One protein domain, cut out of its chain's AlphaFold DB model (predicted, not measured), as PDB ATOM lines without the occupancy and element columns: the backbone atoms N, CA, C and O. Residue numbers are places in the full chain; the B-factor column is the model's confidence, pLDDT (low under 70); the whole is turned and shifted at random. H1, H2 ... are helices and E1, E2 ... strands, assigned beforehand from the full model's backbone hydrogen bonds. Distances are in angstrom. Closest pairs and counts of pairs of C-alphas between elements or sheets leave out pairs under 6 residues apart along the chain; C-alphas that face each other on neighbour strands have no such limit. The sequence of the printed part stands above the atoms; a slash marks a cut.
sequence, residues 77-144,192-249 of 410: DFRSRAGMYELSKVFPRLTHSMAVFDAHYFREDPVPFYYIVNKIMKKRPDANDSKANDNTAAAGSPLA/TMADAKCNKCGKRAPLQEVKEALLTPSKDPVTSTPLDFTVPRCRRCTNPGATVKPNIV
ATOM      1  N   ASP A  77     -30.252 -69.562  -3.122       57.16
ATOM      2  CA  ASP A  77     -31.496 -69.377  -3.871       57.16
ATOM      3  C   ASP A  77     -32.675 -69.112  -2.916       57.16
ATOM      4  O   ASP A  77     -33.100 -69.981  -2.147       57.16
ATOM      5  N   PHE A  78     -33.234 -67.902  -2.991       54.41
ATOM      6  CA  PHE A  78     -34.393 -67.472  -2.197       54.41
ATOM      7  C   PHE A  78     -35.728 -68.013  -2.715       54.41
ATOM      8  O   PHE A  78     -36.722 -67.966  -1.990       54.41
ATOM      9  N   ARG A  79     -35.763 -68.543  -3.945       54.53
ATOM     10  CA  ARG A  79     -36.942 -69.213  -4.513       54.53
ATOM     11  C   ARG A  79     -37.034 -70.679  -4.096       54.53
ATOM     12  O   ARG A  79     -38.077 -71.299  -4.283       54.53
ATOM     13  N   SER A  80     -35.980 -71.235  -3.499       57.09
ATOM     14  CA  SER A  80     -35.989 -72.604  -2.992       57.09
ATOM     15  C   SER A  80     -36.985 -72.774  -1.837       57.09
ATOM     16  O   SER A  80     -37.184 -71.873  -1.020       57.09
ATOM     17  N   ARG A  81     -37.582 -73.969  -1.709       58.06
ATOM     18  CA  ARG A  81     -38.491 -74.299  -0.589       58.06
ATOM     19  C   ARG A  81     -37.863 -74.009   0.776       58.06
ATOM     20  O   ARG A  81     -38.556 -73.531   1.667       58.06
ATOM     21  N   ALA A  82     -36.558 -74.247   0.914       58.53
ATOM     22  CA  ALA A  82     -35.811 -73.956   2.131       58.53
ATOM     23  C   ALA A  82     -35.741 -72.445   2.425       58.53
ATOM     24  O   ALA A  82     -36.074 -72.028   3.533       58.53
ATOM     25  N   GLY A  83     -35.383 -71.615   1.436       61.12
ATOM     26  CA  GLY A  83     -35.339 -70.157   1.594       61.12
ATOM     27  C   GLY A  83     -36.714 -69.544   1.880       61.12
ATOM     28  O   GLY A  83     -36.852 -68.691   2.758       61.12
ATOM     29  N   MET A  84     -37.749 -70.032   1.190       60.16
ATOM     30  CA  MET A  84     -39.135 -69.595   1.377       60.16
ATOM     31  C   MET A  84     -39.692 -69.959   2.763       60.16
ATOM     32  O   MET A  84     -40.378 -69.145   3.382       60.16
ATOM     33  N   TYR A  85     -39.377 -71.157   3.271       59.19
ATOM     34  CA  TYR A  85     -39.836 -71.629   4.579       59.19
ATOM     35  C   TYR A  85     -39.247 -70.809   5.732       59.19
ATOM     36  O   TYR A  85     -39.976 -70.401   6.636       59.19
ATOM     37  N   GLU A  86     -37.955 -70.485   5.675       72.25
ATOM     38  CA  GLU A  86     -37.299 -69.687   6.716       72.25
ATOM     39  C   GLU A  86     -37.884 -68.273   6.836       72.25
ATOM     40  O   GLU A  86     -38.088 -67.782   7.945       72.25
ATOM     41  N   LEU A  87     -38.240 -67.637   5.715       77.19
ATOM     42  CA  LEU A  87     -38.868 -66.312   5.738       77.19
ATOM     43  C   LEU A  87     -40.237 -66.323   6.417       77.19
ATOM     44  O   LEU A  87     -40.526 -65.425   7.205       77.19
ATOM     45  N   SER A  88     -41.054 -67.347   6.158       76.44
ATOM     46  CA  SER A  88     -42.393 -67.459   6.749       76.44
ATOM     47  C   SER A  88     -42.375 -67.625   8.275       76.44
ATOM     48  O   SER A  88     -43.265 -67.122   8.955       76.44
ATOM     49  N   LYS A  89     -41.332 -68.258   8.837       81.00
ATOM     50  CA  LYS A  89     -41.151 -68.370  10.295       81.00
ATOM     51  C   LYS A  89     -40.803 -67.034  10.940       81.00
ATOM     52  O   LYS A  89     -41.301 -66.721  12.016       81.00
ATOM     53  N   VAL A  90     -39.910 -66.275  10.303       83.62
ATOM     54  CA  VAL A  90     -39.425 -64.990  10.831       83.62
ATOM     55  C   VAL A  90     -40.484 -63.903  10.658       83.62
ATOM     56  O   VAL A  90     -40.655 -63.060  11.536       83.62
ATOM     57  N   PHE A  91     -41.235 -63.950   9.557       87.38
ATOM     58  CA  PHE A  91     -42.286 -62.993   9.235       87.38
ATOM     59  C   PHE A  91     -43.608 -63.717   8.929       87.38
ATOM     60  O   PHE A  91     -43.980 -63.834   7.759       87.38
ATOM     61  N   PRO A  92     -44.378 -64.131   9.958       83.75
ATOM     62  CA  PRO A  92     -45.669 -64.815   9.780       83.75
ATOM     63  C   PRO A  92     -46.720 -64.004   9.007       83.75
ATOM     64  O   PRO A  92     -47.711 -64.548   8.538       83.75
ATOM     65  N   ARG A  93     -46.504 -62.688   8.886       86.12
ATOM     66  CA  ARG A  93     -47.343 -61.749   8.129       86.12
ATOM     67  C   ARG A  93     -47.129 -61.795   6.611       86.12
ATOM     68  O   ARG A  93     -47.891 -61.172   5.880       86.12
ATOM     69  N   LEU A  94     -46.101 -62.497   6.128       82.31
ATOM     70  CA  LEU A  94     -45.916 -62.715   4.695       82.31
ATOM     71  C   LEU A  94     -47.019 -63.641   4.178       82.31
ATOM     72  O   LEU A  94     -47.111 -64.795   4.587       82.31
ATOM     73  N   THR A  95     -47.823 -63.154   3.234       75.25
ATOM     74  CA  THR A  95     -48.870 -63.952   2.572       75.25
ATOM     75  C   THR A  95     -48.278 -65.091   1.741       75.25
ATOM     76  O   THR A  95     -48.852 -66.174   1.656       75.25
ATOM     77  N   HIS A  96     -47.110 -64.856   1.147       76.56
ATOM     78  CA  HIS A  96     -46.252 -65.854   0.521       76.56
ATOM     79  C   HIS A  96     -44.813 -65.321   0.458       76.56
ATOM     80  O   HIS A  96     -44.571 -64.116   0.480       76.56
ATOM     81  N   SER A  97     -43.832 -66.213   0.337       70.69
ATOM     82  CA  SER A  97     -42.398 -65.874   0.323       70.69
ATOM     83  C   SER A  97     -42.004 -64.870  -0.764       70.69
ATOM     84  O   SER A  97     -41.205 -63.975  -0.512       70.69
ATOM     85  N   MET A  98     -42.586 -64.984  -1.961       77.31
ATOM     86  CA  MET A  98     -42.292 -64.089  -3.089       77.31
ATOM     87  C   MET A  98     -42.808 -62.655  -2.894       77.31
ATOM     88  O   MET A  98     -42.339 -61.761  -3.598       77.31
ATOM     89  N   ALA A  99     -43.712 -62.411  -1.935       84.19
ATOM     90  CA  ALA A  99     -44.246 -61.075  -1.654       84.19
ATOM     91  C   ALA A  99     -43.138 -60.099  -1.235       84.19
ATOM     92  O   ALA A  99     -43.207 -58.913  -1.528       84.19
ATOM     93  N   VAL A 100     -42.050 -60.604  -0.644       85.94
ATOM     94  CA  VAL A 100     -40.885 -59.791  -0.267       85.94
ATOM     95  C   VAL A 100     -40.209 -59.089  -1.453       85.94
ATOM     96  O   VAL A 100     -39.524 -58.082  -1.274       85.94
ATOM     97  N   PHE A 101     -40.399 -59.616  -2.665       87.69
ATOM     98  CA  PHE A 101     -39.868 -59.049  -3.899       87.69
ATOM     99  C   PHE A 101     -40.914 -58.247  -4.679       87.69
ATOM    100  O   PHE A 101     -40.646 -57.873  -5.817       87.69
ATOM    101  N   ASP A 102     -42.092 -57.988  -4.109       90.06
ATOM    102  CA  ASP A 102     -43.134 -57.163  -4.711       90.06
ATOM    103  C   ASP A 102     -42.977 -55.685  -4.317       90.06
ATOM    104  O   ASP A 102     -42.742 -55.339  -3.158       90.06
ATOM    105  N   ALA A 103     -43.101 -54.786  -5.293       90.94
ATOM    106  CA  ALA A 103     -42.916 -53.354  -5.085       90.94
ATOM    107  C   ALA A 103     -43.978 -52.722  -4.182       90.94
ATOM    108  O   ALA A 103     -43.693 -51.732  -3.504       90.94
ATOM    109  N   HIS A 104     -45.212 -53.226  -4.218       91.12
ATOM    110  CA  HIS A 104     -46.282 -52.752  -3.356       91.12
ATOM    111  C   HIS A 104     -46.038 -53.206  -1.924       91.12
ATOM    112  O   HIS A 104     -45.995 -52.341  -1.046       91.12
ATOM    113  N   TYR A 105     -45.766 -54.499  -1.720       91.19
ATOM    114  CA  TYR A 105     -45.420 -55.035  -0.402       91.19
ATOM    115  C   TYR A 105     -44.218 -54.288   0.187       91.19
ATOM    116  O   TYR A 105     -44.284 -53.781   1.299       91.19
ATOM    117  N   PHE A 106     -43.145 -54.105  -0.591       92.81
ATOM    118  CA  PHE A 106     -41.946 -53.392  -0.145       92.81
ATOM    119  C   PHE A 106     -42.219 -51.947   0.307       92.81
ATOM    120  O   PHE A 106     -41.532 -51.426   1.187       92.81
ATOM    121  N   ARG A 107     -43.191 -51.258  -0.305       91.19
ATOM    122  CA  ARG A 107     -43.559 -49.888   0.095       91.19
ATOM    123  C   ARG A 107     -44.319 -49.851   1.416       91.19
ATOM    124  O   ARG A 107     -44.233 -48.829   2.094       91.19
ATOM    125  N   GLU A 108     -45.064 -50.902   1.732       90.56
ATOM    126  CA  GLU A 108     -45.838 -51.021   2.968       90.56
ATOM    127  C   GLU A 108     -44.974 -51.553   4.111       90.56
ATOM    128  O   GLU A 108     -44.897 -50.932   5.170       90.56
ATOM    129  N   ASP A 109     -44.260 -52.650   3.866       92.38
ATOM    130  CA  ASP A 109     -43.380 -53.307   4.821       92.38
ATOM    131  C   ASP A 109     -42.034 -53.683   4.169       92.38
ATOM    132  O   ASP A 109     -41.867 -54.771   3.607       92.38
ATOM    133  N   PRO A 110     -41.024 -52.801   4.252       93.88
ATOM    134  CA  PRO A 110     -39.708 -53.077   3.693       93.88
ATOM    135  C   PRO A 110     -38.862 -54.031   4.555       93.88
ATOM    136  O   PRO A 110     -37.781 -54.438   4.121       93.88
ATOM    137  N   VAL A 111     -39.282 -54.365   5.782       94.62
ATOM    138  CA  VAL A 111     -38.437 -55.087   6.750       94.62
ATOM    139  C   VAL A 111     -38.042 -56.484   6.260       94.62
ATOM    140  O   VAL A 111     -36.841 -56.771   6.287       94.62
ATOM    141  N   PRO A 112     -38.953 -57.338   5.747       91.38
ATOM    142  CA  PRO A 112     -38.577 -58.672   5.281       91.38
ATOM    143  C   PRO A 112     -37.567 -58.635   4.130       91.38
ATOM    144  O   PRO A 112     -36.667 -59.471   4.058       91.38
ATOM    145  N   PHE A 113     -37.653 -57.620   3.265       91.25
ATOM    146  CA  PHE A 113     -36.687 -57.424   2.187       91.25
ATOM    147  C   PHE A 113     -35.295 -57.114   2.736       91.25
ATOM    148  O   PHE A 113     -34.316 -57.766   2.369       91.25
ATOM    149  N   TYR A 114     -35.189 -56.152   3.655       91.69
ATOM    150  CA  TYR A 114     -33.894 -55.811   4.242       91.69
ATOM    151  C   TYR A 114     -33.345 -56.909   5.149       91.69
ATOM    152  O   TYR A 114     -32.127 -57.030   5.237       91.69
ATOM    153  N   TYR A 115     -34.190 -57.761   5.734       89.69
ATOM    154  CA  TYR A 115     -33.736 -58.971   6.417       89.69
ATOM    155  C   TYR A 115     -32.977 -59.900   5.459       89.69
ATOM    156  O   TYR A 115     -31.880 -60.353   5.785       89.69
ATOM    157  N   ILE A 116     -33.503 -60.120   4.248       84.88
ATOM    158  CA  ILE A 116     -32.822 -60.905   3.206       84.88
ATOM    159  C   ILE A 116     -31.501 -60.244   2.810       84.88
ATOM    160  O   ILE A 116     -30.456 -60.894   2.839       84.88
ATOM    161  N   VAL A 117     -31.528 -58.947   2.484       84.62
ATOM    162  CA  VAL A 117     -30.321 -58.211   2.069       84.62
ATOM    163  C   VAL A 117     -29.257 -58.235   3.168       84.62
ATOM    164  O   VAL A 117     -28.087 -58.479   2.881       84.62
ATOM    165  N   ASN A 118     -29.648 -58.049   4.428       84.81
ATOM    166  CA  ASN A 118     -28.759 -58.129   5.581       84.81
ATOM    167  C   ASN A 118     -28.139 -59.527   5.735       84.81
ATOM    168  O   ASN A 118     -26.932 -59.645   5.938       84.81
ATOM    169  N   LYS A 119     -28.925 -60.601   5.580       80.62
ATOM    170  CA  LYS A 119     -28.404 -61.978   5.619       80.62
ATOM    171  C   LYS A 119     -27.400 -62.246   4.501       80.62
ATOM    172  O   LYS A 119     -26.386 -62.883   4.770       80.62
ATOM    173  N   ILE A 120     -27.654 -61.748   3.289       75.19
ATOM    174  CA  ILE A 120     -26.704 -61.833   2.168       75.19
ATOM    175  C   ILE A 120     -25.406 -61.099   2.520       75.19
ATOM    176  O   ILE A 120     -24.327 -61.658   2.368       75.19
ATOM    177  N   MET A 121     -25.508 -59.877   3.053       71.00
ATOM    178  CA  MET A 121     -24.349 -59.057   3.428       71.00
ATOM    179  C   MET A 121     -23.516 -59.679   4.558       71.00
ATOM    180  O   MET A 121     -22.292 -59.569   4.543       71.00
ATOM    181  N   LYS A 122     -24.164 -60.320   5.543       71.75
ATOM    182  CA  LYS A 122     -23.502 -60.937   6.707       71.75
ATOM    183  C   LYS A 122     -22.917 -62.319   6.424       71.75
ATOM    184  O   LYS A 122     -21.968 -62.698   7.093       71.75
ATOM    185  N   LYS A 123     -23.448 -63.068   5.450       63.97
ATOM    186  CA  LYS A 123     -22.925 -64.388   5.039       63.97
ATOM    187  C   LYS A 123     -21.638 -64.318   4.207       63.97
ATOM    188  O   LYS A 123     -21.247 -65.320   3.615       63.97
ATOM    189  N   ARG A 124     -20.980 -63.159   4.167       55.44
ATOM    190  CA  ARG A 124     -19.680 -62.995   3.526       55.44
ATOM    191  C   ARG A 124     -18.692 -64.005   4.142       55.44
ATOM    192  O   ARG A 124     -18.526 -63.963   5.360       55.44
ATOM    193  N   PRO A 125     -18.059 -64.894   3.354       47.88
ATOM    194  CA  PRO A 125     -16.900 -65.629   3.841       47.88
ATOM    195  C   PRO A 125     -15.836 -64.614   4.273       47.88
ATOM    196  O   PRO A 125     -15.745 -63.521   3.703       47.88
ATOM    197  N   ASP A 126     -15.131 -64.940   5.350       41.38
ATOM    198  CA  ASP A 126     -14.309 -64.027   6.137       41.38
ATOM    199  C   ASP A 126     -13.459 -63.089   5.268       41.38
ATOM    200  O   ASP A 126     -12.698 -63.510   4.400       41.38
ATOM    201  N   ALA A 127     -13.554 -61.785   5.539       41.81
ATOM    202  CA  ALA A 127     -12.812 -60.718   4.858       41.81
ATOM    203  C   ALA A 127     -11.280 -60.757   5.092       41.81
ATOM    204  O   ALA A 127     -10.605 -59.755   4.867       41.81
ATOM    205  N   ASN A 128     -10.750 -61.892   5.560       37.34
ATOM    206  CA  ASN A 128      -9.327 -62.153   5.754       37.34
ATOM    207  C   ASN A 128      -8.662 -62.838   4.552       37.34
ATOM    208  O   ASN A 128      -7.435 -62.893   4.527       37.34
ATOM    209  N   ASP A 129      -9.416 -63.303   3.549       42.03
ATOM    210  CA  ASP A 129      -8.809 -63.708   2.283       42.03
ATOM    211  C   ASP A 129      -8.564 -62.477   1.405       42.03
ATOM    212  O   ASP A 129      -9.470 -61.816   0.896       42.03
ATOM    213  N   SER A 130      -7.284 -62.172   1.228       37.69
ATOM    214  CA  SER A 130      -6.697 -61.065   0.469       37.69
ATOM    215  C   SER A 130      -6.961 -61.101  -1.047       37.69
ATOM    216  O   SER A 130      -6.272 -60.427  -1.810       37.69
ATOM    217  N   LYS A 131      -7.978 -61.839  -1.504       41.56
ATOM    218  CA  LYS A 131      -8.433 -61.889  -2.899       41.56
ATOM    219  C   LYS A 131      -9.726 -61.099  -3.099       41.56
ATOM    220  O   LYS A 131     -10.663 -61.568  -3.741       41.56
ATOM    221  N   ALA A 132      -9.805 -59.881  -2.563       43.81
ATOM    222  CA  ALA A 132     -10.819 -58.956  -3.047       43.81
ATOM    223  C   ALA A 132     -10.541 -58.712  -4.537       43.81
ATOM    224  O   ALA A 132      -9.478 -58.224  -4.910       43.81
ATOM    225  N   ASN A 133     -11.470 -59.115  -5.400       43.91
ATOM    226  CA  ASN A 133     -11.394 -58.802  -6.816       43.91
ATOM    227  C   ASN A 133     -11.504 -57.274  -6.968       43.91
ATOM    228  O   ASN A 133     -12.598 -56.715  -6.917       43.91
ATOM    229  N   ASP A 134     -10.362 -56.604  -7.144       43.72
ATOM    230  CA  ASP A 134     -10.226 -55.149  -7.333       43.72
ATOM    231  C   ASP A 134     -10.826 -54.646  -8.664       43.72
ATOM    232  O   ASP A 134     -10.547 -53.530  -9.121       43.72
ATOM    233  N   ASN A 135     -11.666 -55.444  -9.328       47.69
ATOM    234  CA  ASN A 135     -12.430 -54.977 -10.466       47.69
ATOM    235  C   ASN A 135     -13.439 -53.907 -10.017       47.69
ATOM    236  O   ASN A 135     -14.482 -54.180  -9.415       47.69
ATOM    237  N   THR A 136     -13.122 -52.656 -10.348       50.41
ATOM    238  CA  THR A 136     -13.846 -51.456  -9.913       50.41
ATOM    239  C   THR A 136     -15.316 -51.428 -10.337       50.41
ATOM    240  O   THR A 136     -16.102 -50.712  -9.724       50.41
ATOM    241  N   ALA A 137     -15.713 -52.213 -11.347       49.59
ATOM    242  CA  ALA A 137     -17.099 -52.306 -11.810       49.59
ATOM    243  C   ALA A 137     -18.011 -53.124 -10.872       49.59
ATOM    244  O   ALA A 137     -19.211 -52.863 -10.814       49.59
ATOM    245  N   ALA A 138     -17.453 -54.082 -10.122       49.62
ATOM    246  CA  ALA A 138     -18.157 -54.824  -9.069       49.62
ATOM    247  C   ALA A 138     -17.802 -54.315  -7.657       49.62
ATOM    248  O   ALA A 138     -18.485 -54.655  -6.682       49.62
ATOM    249  N   ALA A 139     -16.759 -53.480  -7.545       49.50
ATOM    250  CA  ALA A 139     -16.292 -52.891  -6.298       49.50
ATOM    251  C   ALA A 139     -17.415 -52.104  -5.610       49.50
ATOM    252  O   ALA A 139     -17.872 -51.062  -6.072       49.50
ATOM    253  N   GLY A 140     -17.878 -52.638  -4.483       53.72
ATOM    254  CA  GLY A 140     -18.983 -52.078  -3.715       53.72
ATOM    255  C   GLY A 140     -20.131 -53.059  -3.520       53.72
ATOM    256  O   GLY A 140     -20.734 -53.017  -2.444       53.72
ATOM    257  N   SER A 141     -20.371 -53.975  -4.468       59.31
ATOM    258  CA  SER A 141     -21.429 -54.984  -4.349       59.31
ATOM    259  C   SER A 141     -21.213 -55.854  -3.101       59.31
ATOM    260  O   SER A 141     -20.090 -56.298  -2.853       59.31
ATOM    261  N   PRO A 142     -22.264 -56.142  -2.311       55.34
ATOM    262  CA  PRO A 142     -22.191 -57.131  -1.230       55.34
ATOM    263  C   PRO A 142     -21.747 -58.521  -1.664       55.34
ATOM    264  O   PRO A 142     -21.280 -59.291  -0.834       55.34
ATOM    265  N   LEU A 143     -21.918 -58.839  -2.946       61.62
ATOM    266  CA  LEU A 143     -21.629 -60.148  -3.513       61.62
ATOM    267  C   LEU A 143     -20.244 -60.211  -4.174       61.62
ATOM    268  O   LEU A 143     -19.873 -61.248  -4.706       61.62
ATOM    269  N   ALA A 144     -19.444 -59.142  -4.079       59.16
ATOM    270  CA  ALA A 144     -18.093 -59.084  -4.645       59.16
ATOM    271  C   ALA A 144     -17.092 -60.069  -4.000       59.16
ATOM    272  O   ALA A 144     -15.978 -60.202  -4.491       59.16
ATOM    273  N   THR A 192     -29.396 -54.127 -10.383       88.44
ATOM    274  CA  THR A 192     -28.063 -54.423  -9.848       88.44
ATOM    275  C   THR A 192     -27.974 -54.215  -8.342       88.44
ATOM    276  O   THR A 192     -28.612 -53.317  -7.785       88.44
ATOM    277  N   MET A 193     -27.144 -55.025  -7.678       84.00
ATOM    278  CA  MET A 193     -26.760 -54.826  -6.276       84.00
ATOM    279  C   MET A 193     -25.548 -53.890  -6.115       84.00
ATOM    280  O   MET A 193     -25.184 -53.563  -4.985       84.00
ATOM    281  N   ALA A 194     -24.919 -53.451  -7.214       81.06
ATOM    282  CA  ALA A 194     -23.732 -52.589  -7.177       81.06
ATOM    283  C   ALA A 194     -24.037 -51.126  -6.811       81.06
ATOM    284  O   ALA A 194     -23.144 -50.403  -6.371       81.06
ATOM    285  N   ASP A 195     -25.287 -50.677  -6.954       85.88
ATOM    286  CA  ASP A 195     -25.712 -49.343  -6.537       85.88
ATOM    287  C   ASP A 195     -27.094 -49.353  -5.871       85.88
ATOM    288  O   ASP A 195     -27.754 -50.388  -5.761       85.88
ATOM    289  N   ALA A 196     -27.503 -48.198  -5.341       90.75
ATOM    290  CA  ALA A 196     -28.742 -48.045  -4.596       90.75
ATOM    291  C   ALA A 196     -29.504 -46.783  -5.014       90.75
ATOM    292  O   ALA A 196     -28.926 -45.774  -5.431       90.75
ATOM    293  N   LYS A 197     -30.830 -46.819  -4.863       93.69
ATOM    294  CA  LYS A 197     -31.720 -45.684  -5.129       93.69
ATOM    295  C   LYS A 197     -32.876 -45.624  -4.141       93.69
ATOM    296  O   LYS A 197     -33.254 -46.616  -3.518       93.69
ATOM    297  N   CYS A 198     -33.469 -44.442  -4.019       94.88
ATOM    298  CA  CYS A 198     -34.711 -44.284  -3.279       94.88
ATOM    299  C   CYS A 198     -35.892 -44.926  -4.021       94.88
ATOM    300  O   CYS A 198     -36.094 -44.665  -5.207       94.88
ATOM    301  N   ASN A 199     -36.727 -45.676  -3.301       92.44
ATOM    302  CA  ASN A 199     -37.944 -46.304  -3.835       92.44
ATOM    303  C   ASN A 199     -39.087 -45.323  -4.171       92.44
ATOM    304  O   ASN A 199     -40.069 -45.724  -4.792       92.44
ATOM    305  N   LYS A 200     -38.995 -44.060  -3.731       93.19
ATOM    306  CA  LYS A 200     -40.003 -43.016  -3.979       93.19
ATOM    307  C   LYS A 200     -39.507 -41.959  -4.962       93.19
ATOM    308  O   LYS A 200     -40.143 -41.738  -5.980       93.19
ATOM    309  N   CYS A 201     -38.379 -41.302  -4.675       94.00
ATOM    310  CA  CYS A 201     -37.888 -40.204  -5.517       94.00
ATOM    311  C   CYS A 201     -36.924 -40.641  -6.630       94.00
ATOM    312  O   CYS A 201     -36.488 -39.798  -7.407       94.00
ATOM    313  N   GLY A 202     -36.518 -41.914  -6.677       91.50
ATOM    314  CA  GLY A 202     -35.616 -42.454  -7.702       91.50
ATOM    315  C   GLY A 202     -34.161 -41.972  -7.630       91.50
ATOM    316  O   GLY A 202     -33.303 -42.551  -8.294       91.50
ATOM    317  N   LYS A 203     -33.845 -40.957  -6.810       94.19
ATOM    318  CA  LYS A 203     -32.478 -40.442  -6.653       94.19
ATOM    319  C   LYS A 203     -31.536 -41.543  -6.159       94.19
ATOM    320  O   LYS A 203     -31.859 -42.262  -5.208       94.19
ATOM    321  N   ARG A 204     -30.359 -41.622  -6.787       93.50
ATOM    322  CA  ARG A 204     -29.257 -42.507  -6.389       93.50
ATOM    323  C   ARG A 204     -28.782 -42.204  -4.974       93.50
ATOM    324  O   ARG A 204     -28.802 -41.052  -4.540       93.50
ATOM    325  N   ALA A 205     -28.320 -43.237  -4.287       89.75
ATOM    326  CA  ALA A 205     -27.685 -43.152  -2.985       89.75
ATOM    327  C   ALA A 205     -26.393 -43.990  -2.971       89.75
ATOM    328  O   ALA A 205     -26.354 -45.052  -3.595       89.75
ATOM    329  N   PRO A 206     -25.345 -43.544  -2.260       87.62
ATOM    330  CA  PRO A 206     -24.176 -44.352  -1.967       87.62
ATOM    331  C   PRO A 206     -24.586 -45.658  -1.296       87.62
ATOM    332  O   PRO A 206     -25.317 -45.661  -0.306       87.62
ATOM    333  N   LEU A 207     -24.059 -46.771  -1.800       82.94
ATOM    334  CA  LEU A 207     -24.309 -48.088  -1.219       82.94
ATOM    335  C   LEU A 207     -23.796 -48.186   0.229       82.94
ATOM    336  O   LEU A 207     -24.326 -48.955   1.024       82.94
ATOM    337  N   GLN A 208     -22.815 -47.356   0.594       83.38
ATOM    338  CA  GLN A 208     -22.309 -47.227   1.958       83.38
ATOM    339  C   GLN A 208     -23.403 -46.824   2.962       83.38
ATOM    340  O   GLN A 208     -23.459 -47.395   4.047       83.38
ATOM    341  N   GLU A 209     -24.340 -45.944   2.580       87.00
ATOM    342  CA  GLU A 209     -25.474 -45.568   3.443       87.00
ATOM    343  C   GLU A 209     -26.379 -46.776   3.740       87.00
ATOM    344  O   GLU A 209     -26.920 -46.905   4.838       87.00
ATOM    345  N   VAL A 210     -26.537 -47.682   2.766       87.38
ATOM    346  CA  VAL A 210     -27.280 -48.936   2.952       87.38
ATOM    347  C   VAL A 210     -26.512 -49.854   3.899       87.38
ATOM    348  O   VAL A 210     -27.102 -50.372   4.840       87.38
ATOM    349  N   LYS A 211     -25.201 -50.025   3.694       85.69
ATOM    350  CA  LYS A 211     -24.355 -50.884   4.540       85.69
ATOM    351  C   LYS A 211     -24.371 -50.445   6.004       85.69
ATOM    352  O   LYS A 211     -24.601 -51.273   6.875       85.69
ATOM    353  N   GLU A 212     -24.189 -49.155   6.272       88.50
ATOM    354  CA  GLU A 212     -24.211 -48.598   7.631       88.50
ATOM    355  C   GLU A 212     -25.551 -48.840   8.333       88.50
ATOM    356  O   GLU A 212     -25.583 -49.276   9.485       88.50
ATOM    357  N   ALA A 213     -26.664 -48.630   7.623       92.12
ATOM    358  CA  ALA A 213     -27.987 -48.932   8.157       92.12
ATOM    359  C   ALA A 213     -28.139 -50.430   8.465       92.12
ATOM    360  O   ALA A 213     -28.644 -50.793   9.527       92.12
ATOM    361  N   LEU A 214     -27.651 -51.307   7.581       90.00
ATOM    362  CA  LEU A 214     -27.750 -52.751   7.779       90.00
ATOM    363  C   LEU A 214     -26.890 -53.282   8.938       90.00
ATOM    364  O   LEU A 214     -27.218 -54.314   9.511       90.00
ATOM    365  N   LEU A 215     -25.835 -52.564   9.325       88.56
ATOM    366  CA  LEU A 215     -24.996 -52.896  10.482       88.56
ATOM    367  C   LEU A 215     -25.541 -52.364  11.816       88.56
ATOM    368  O   LEU A 215     -25.011 -52.709  12.869       88.56
ATOM    369  N   THR A 216     -26.584 -51.533  11.790       92.62
ATOM    370  CA  THR A 216     -27.118 -50.869  12.985       92.62
ATOM    371  C   THR A 216     -28.360 -51.603  13.498       92.62
ATOM    372  O   THR A 216     -29.371 -51.584  12.800       92.62
ATOM    373  N   PRO A 217     -28.355 -52.222  14.694       94.94
ATOM    374  CA  PRO A 217     -29.535 -52.892  15.245       94.94
ATOM    375  C   PRO A 217     -30.722 -51.947  15.459       94.94
ATOM    376  O   PRO A 217     -30.551 -50.767  15.765       94.94
ATOM    377  N   SER A 218     -31.939 -52.474  15.338       96.19
ATOM    378  CA  SER A 218     -33.175 -51.720  15.565       96.19
ATOM    379  C   SER A 218     -34.307 -52.623  16.071       96.19
ATOM    380  O   SER A 218     -34.063 -53.693  16.632       96.19
ATOM    381  N   LYS A 219     -35.557 -52.184  15.918       95.19
ATOM    382  CA  LYS A 219     -36.758 -52.976  16.190       95.19
ATOM    383  C   LYS A 219     -37.674 -52.933  14.975       95.19
ATOM    384  O   LYS A 219     -37.759 -51.906  14.301       95.19
ATOM    385  N   ASP A 220     -38.368 -54.034  14.726       92.56
ATOM    386  CA  ASP A 220     -39.433 -54.098  13.732       92.56
ATOM    387  C   ASP A 220     -40.525 -53.077  14.114       92.56
ATOM    388  O   ASP A 220     -40.998 -53.092  15.254       92.56
ATOM    389  N   PRO A 221     -40.912 -52.160  13.213       89.31
ATOM    390  CA  PRO A 221     -41.866 -51.101  13.523       89.31
ATOM    391  C   PRO A 221     -43.298 -51.614  13.735       89.31
ATOM    392  O   PRO A 221     -44.111 -50.888  14.298       89.31
ATOM    393  N   VAL A 222     -43.616 -52.833  13.287       88.50
ATOM    394  CA  VAL A 222     -44.940 -53.456  13.417       88.50
ATOM    395  C   VAL A 222     -45.011 -54.303  14.683       88.50
ATOM    396  O   VAL A 222     -45.953 -54.181  15.460       88.50
ATOM    397  N   THR A 223     -44.018 -55.161  14.913       90.44
ATOM    398  CA  THR A 223     -44.054 -56.156  16.003       90.44
ATOM    399  C   THR A 223     -43.211 -55.767  17.215       90.44
ATOM    400  O   THR A 223     -43.252 -56.454  18.233       90.44
ATOM    401  N   SER A 224     -42.416 -54.694  17.126       91.62
ATOM    402  CA  SER A 224     -41.416 -54.295  18.129       91.62
ATOM    403  C   SER A 224     -40.338 -55.350  18.425       91.62
ATOM    404  O   SER A 224     -39.564 -55.191  19.374       91.62
ATOM    405  N   THR A 225     -40.244 -56.411  17.615       91.19
ATOM    406  CA  THR A 225     -39.231 -57.461  17.778       91.19
ATOM    407  C   THR A 225     -37.841 -56.928  17.428       91.19
ATOM    408  O   THR A 225     -37.723 -56.157  16.474       91.19
ATOM    409  N   PRO A 226     -36.776 -57.323  18.147       93.88
ATOM    410  CA  PRO A 226     -35.416 -56.905  17.816       93.88
ATOM    411  C   PRO A 226     -35.019 -57.281  16.383       93.88
ATOM    412  O   PRO A 226     -35.272 -58.399  15.934       93.88
ATOM    413  N   LEU A 227     -34.363 -56.351  15.692       93.19
ATOM    414  CA  LEU A 227     -33.728 -56.554  14.393       93.19
ATOM    415  C   LEU A 227     -32.232 -56.283  14.520       93.19
ATOM    416  O   LEU A 227     -31.802 -55.348  15.192       93.19
ATOM    417  N   ASP A 228     -31.428 -57.063  13.815       92.06
ATOM    418  CA  ASP A 228     -29.975 -56.915  13.755       92.06
ATOM    419  C   ASP A 228     -29.511 -55.918  12.675       92.06
ATOM    420  O   ASP A 228     -28.327 -55.900  12.332       92.06
ATOM    421  N   PHE A 229     -30.452 -55.135  12.136       94.31
ATOM    422  CA  PHE A 229     -30.276 -54.120  11.099       94.31
ATOM    423  C   PHE A 229     -31.314 -52.995  11.245       94.31
ATOM    424  O   PHE A 229     -32.334 -53.154  11.919       94.31
ATOM    425  N   THR A 230     -31.081 -51.874  10.561       95.75
ATOM    426  CA  THR A 230     -31.996 -50.734  10.435       95.75
ATOM    427  C   THR A 230     -32.404 -50.575   8.977       95.75
ATOM    428  O   THR A 230     -31.583 -50.696   8.069       95.75
ATOM    429  N   VAL A 231     -33.679 -50.266   8.732       95.50
ATOM    430  CA  VAL A 231     -34.171 -49.959   7.382       95.50
ATOM    431  C   VAL A 231     -33.591 -48.612   6.908       95.50
ATOM    432  O   VAL A 231     -33.902 -47.578   7.509       95.50
ATOM    433  N   PRO A 232     -32.793 -48.571   5.824       94.81
ATOM    434  CA  PRO A 232     -32.173 -47.342   5.331       94.81
ATOM    435  C   PRO A 232     -33.222 -46.360   4.796       94.81
ATOM    436  O   PRO A 232     -33.963 -46.649   3.853       94.81
ATOM    437  N   ARG A 233     -33.263 -45.160   5.380       95.06
ATOM    438  CA  ARG A 233     -34.168 -44.072   4.979       95.06
ATOM    439  C   ARG A 233     -33.526 -43.163   3.941       95.06
ATOM    440  O   ARG A 233     -32.319 -42.934   3.946       95.06
ATOM    441  N   CYS A 234     -34.343 -42.607   3.051       95.62
ATOM    442  CA  CYS A 234     -33.851 -41.650   2.069       95.62
ATOM    443  C   CYS A 234     -33.520 -40.302   2.722       95.62
ATOM    444  O   CYS A 234     -34.402 -39.641   3.254       95.62
ATOM    445  N   ARG A 235     -32.266 -39.853   2.592       94.62
ATOM    446  CA  ARG A 235     -31.815 -38.513   3.018       94.62
ATOM    447  C   ARG A 235     -32.004 -37.423   1.947       94.62
ATOM    448  O   ARG A 235     -31.644 -36.275   2.159       94.62
ATOM    449  N   ARG A 236     -32.531 -37.784   0.768       95.94
ATOM    450  CA  ARG A 236     -32.586 -36.931  -0.446       95.94
ATOM    451  C   ARG A 236     -33.990 -36.426  -0.795       95.94
ATOM    452  O   ARG A 236     -34.157 -35.714  -1.792       95.94
ATOM    453  N   CYS A 237     -34.997 -36.849  -0.034       95.75
ATOM    454  CA  CYS A 237     -36.379 -36.396  -0.158       95.75
ATOM    455  C   CYS A 237     -37.108 -36.531   1.181       95.75
ATOM    456  O   CYS A 237     -36.695 -37.307   2.037       95.75
ATOM    457  N   THR A 238     -38.211 -35.803   1.321       94.75
ATOM    458  CA  THR A 238     -39.086 -35.801   2.503       94.75
ATOM    459  C   THR A 238     -40.317 -36.694   2.329       94.75
ATOM    460  O   THR A 238     -41.237 -36.646   3.139       94.75
ATOM    461  N   ASN A 239     -40.348 -37.519   1.275       95.06
ATOM    462  CA  ASN A 239     -41.468 -38.412   0.997       95.06
ATOM    463  C   ASN A 239     -41.678 -39.386   2.176       95.06
ATOM    464  O   ASN A 239     -40.740 -40.115   2.530       95.06
ATOM    465  N   PRO A 240     -42.888 -39.460   2.759       91.62
ATOM    466  CA  PRO A 240     -43.180 -40.402   3.832       91.62
ATOM    467  C   PRO A 240     -42.884 -41.847   3.415       91.62
ATOM    468  O   PRO A 240     -43.191 -42.271   2.299       91.62
ATOM    469  N   GLY A 241     -42.241 -42.602   4.310       90.12
ATOM    470  CA  GLY A 241     -41.876 -44.001   4.056       90.12
ATOM    471  C   GLY A 241     -40.790 -44.210   2.990       90.12
ATOM    472  O   GLY A 241     -40.582 -45.339   2.555       90.12
ATOM    473  N   ALA A 242     -40.087 -43.160   2.548       94.88
ATOM    474  CA  ALA A 242     -39.011 -43.301   1.572       94.88
ATOM    475  C   ALA A 242     -37.807 -44.065   2.147       94.88
ATOM    476  O   ALA A 242     -37.165 -43.632   3.111       94.88
ATOM    477  N   THR A 243     -37.464 -45.173   1.498       95.50
ATOM    478  CA  THR A 243     -36.326 -46.035   1.826       95.50
ATOM    479  C   THR A 243     -35.333 -46.081   0.668       95.50
ATOM    480  O   THR A 243     -35.657 -45.729  -0.471       95.50
ATOM    481  N   VAL A 244     -34.090 -46.455   0.965       95.25
ATOM    482  CA  VAL A 244     -33.014 -46.616  -0.023       95.25
ATOM    483  C   VAL A 244     -32.722 -48.097  -0.196       95.25
ATOM    484  O   VAL A 244     -32.207 -48.733   0.719       95.25
ATOM    485  N   LYS A 245     -33.029 -48.667  -1.358       91.88
ATOM    486  CA  LYS A 245     -32.759 -50.081  -1.653       91.88
ATOM    487  C   LYS A 245     -31.670 -50.217  -2.714       91.88
ATOM    488  O   LYS A 245     -31.506 -49.284  -3.508       91.88
ATOM    489  N   PRO A 246     -30.961 -51.360  -2.771       89.69
ATOM    490  CA  PRO A 246     -30.201 -51.720  -3.959       89.69
ATOM    491  C   PRO A 246     -31.060 -51.552  -5.217       89.69
ATOM    492  O   PRO A 246     -32.277 -51.766  -5.183       89.69
ATOM    493  N   ASN A 247     -30.455 -51.141  -6.323       90.44
ATOM    494  CA  ASN A 247     -31.149 -50.824  -7.569       90.44
ATOM    495  C   ASN A 247     -31.530 -52.077  -8.367       90.44
ATOM    496  O   ASN A 247     -31.363 -52.147  -9.582       90.44
ATOM    497  N   ILE A 248     -32.067 -53.063  -7.665       90.75
ATOM    498  CA  ILE A 248     -32.749 -54.211  -8.236       90.75
ATOM    499  C   ILE A 248     -34.163 -53.808  -8.653       90.75
ATOM    500  O   ILE A 248     -34.728 -52.851  -8.113       90.75
ATOM    501  N   VAL A 249     -34.746 -54.560  -9.573       91.31
ATOM    502  CA  VAL A 249     -36.137 -54.432 -10.009       91.31
ATOM    503  C   VAL A 249     -36.974 -55.435  -9.228       91.31
ATOM    504  O   VAL A 249     -36.734 -56.638  -9.289       91.31
TER     505      VAL A 249
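What this domain is: This is residues 77 to 144 and 192 to 249 of the 410 residues of the protein "Hypothetical protein" of Neobodo designis (UniProt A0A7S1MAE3). One helix, H4, runs through the middle of the model; three shorter helices, H1, H2 and H3, gather round its first end, and on another side a small two-stranded sheet, E1 and E2, has the short helix H5 packed on it. Two long stretches of loop fill out the rest: residues 123 to 144 swing away from H4, with residues 125 to 131 sticking out free, and residues 215 to 243 fold back on themselves between H5 and E2. The printed part has 126 residues, with five named helices and two named strands in the order H1 H2 H3 H4 E1 H5 E2; the sheet's order is E1 - E2, antiparallel. The class is mixed, helices and strands, though under half of the residues are in named elements. The whole is compact, with a radius of gyration of the C-alphas of 14.9 A, and spans 41 by 37 by 26 A.

How they stand to each other: Begin with H1, residues 81 to 90, and go on to H2, residues 97 to 101, which it touches; their closest C-alphas, those of Met 84 and Ser 97, are 5.1 A apart. Next look at H3, residues 103 to 108: it is close to H2 but not clearly touching, with the C-alphas of Ala 99 and Tyr 105 closest at 6.3 A. H4, residues 111 to 122, only just touches H2, with 3 pairs of C-alphas within 8 A, and does so with residues 112 to 113 alone; Val 100 and Phe 113 have the closest C-alphas, at 5.4 A. H1 and H4 are close but not clearly touching, their closest C-alphas being those of Leu 87 and Pro 112 at 7.7 A, at a steep tilt of 62 degrees and opposite ways. H3 and H4 are also close but not clearly touching, with the C-alphas of Phe 106 and Phe 113 closest at 7.0 A, and stand about perpendicular at 74 degrees. Past the cut, E1, residues 192 to 198, is the antiparallel neighbour of E2, residues 244 to 248, at 138 degrees; look for N 197 and O 245 at 2.9 A and N 245 and O 197 at 3.0 A, both within hydrogen-bond range. H5, residues 207 to 214, has its closest C-alphas to E1 at Leu 207 and Ala 196, 5.6 A apart, and to E2 at Val 210 and Val 244, 6.9 A apart. H4 is close to H5 but not clearly touching, with the C-alphas of Asn 118 and Leu 214 closest at 5.9 A, while H4 and E2 are near each other. Among the pairs that stay apart are H1 and H5, and H3 and E1. Every O i to N i+4 pair is within hydrogen-bond range in H1, H3, H4 and H5; in H2 it is 0 of 1, beside 2 of 2 for O i to N i+3.

Where its parts are: Find C-alpha 81 at (-38.491, -74.299, -0.589), where H1 begins; it runs 14.8 A to residue 90. H2 covers 8.4 A and H3 8.9 A. H4 starts at C-alpha 111, at (-38.437, -55.087, 6.750), and runs 16.0 A. E1 is 13.8 A long, H5 10.7 A and E2 11.2 A, ending at C-alpha 248, at (-32.749, -54.211, -8.236).

The domain as a whole: The C-alphas farthest apart are those of Thr 95 and Ser 130, at 42.3 A. Residues 145 to 191 are not printed, and C-alphas 144 and 192 are 12.2 A apart across this cut. The link from H5 to E2 is long, 29 residues; in it residues 218 to 219 pair antiparallel with residues 226 to 227. Mean pLDDT of the printed part is 79.6, with residues 77 to 85 and 123 to 144 under 70.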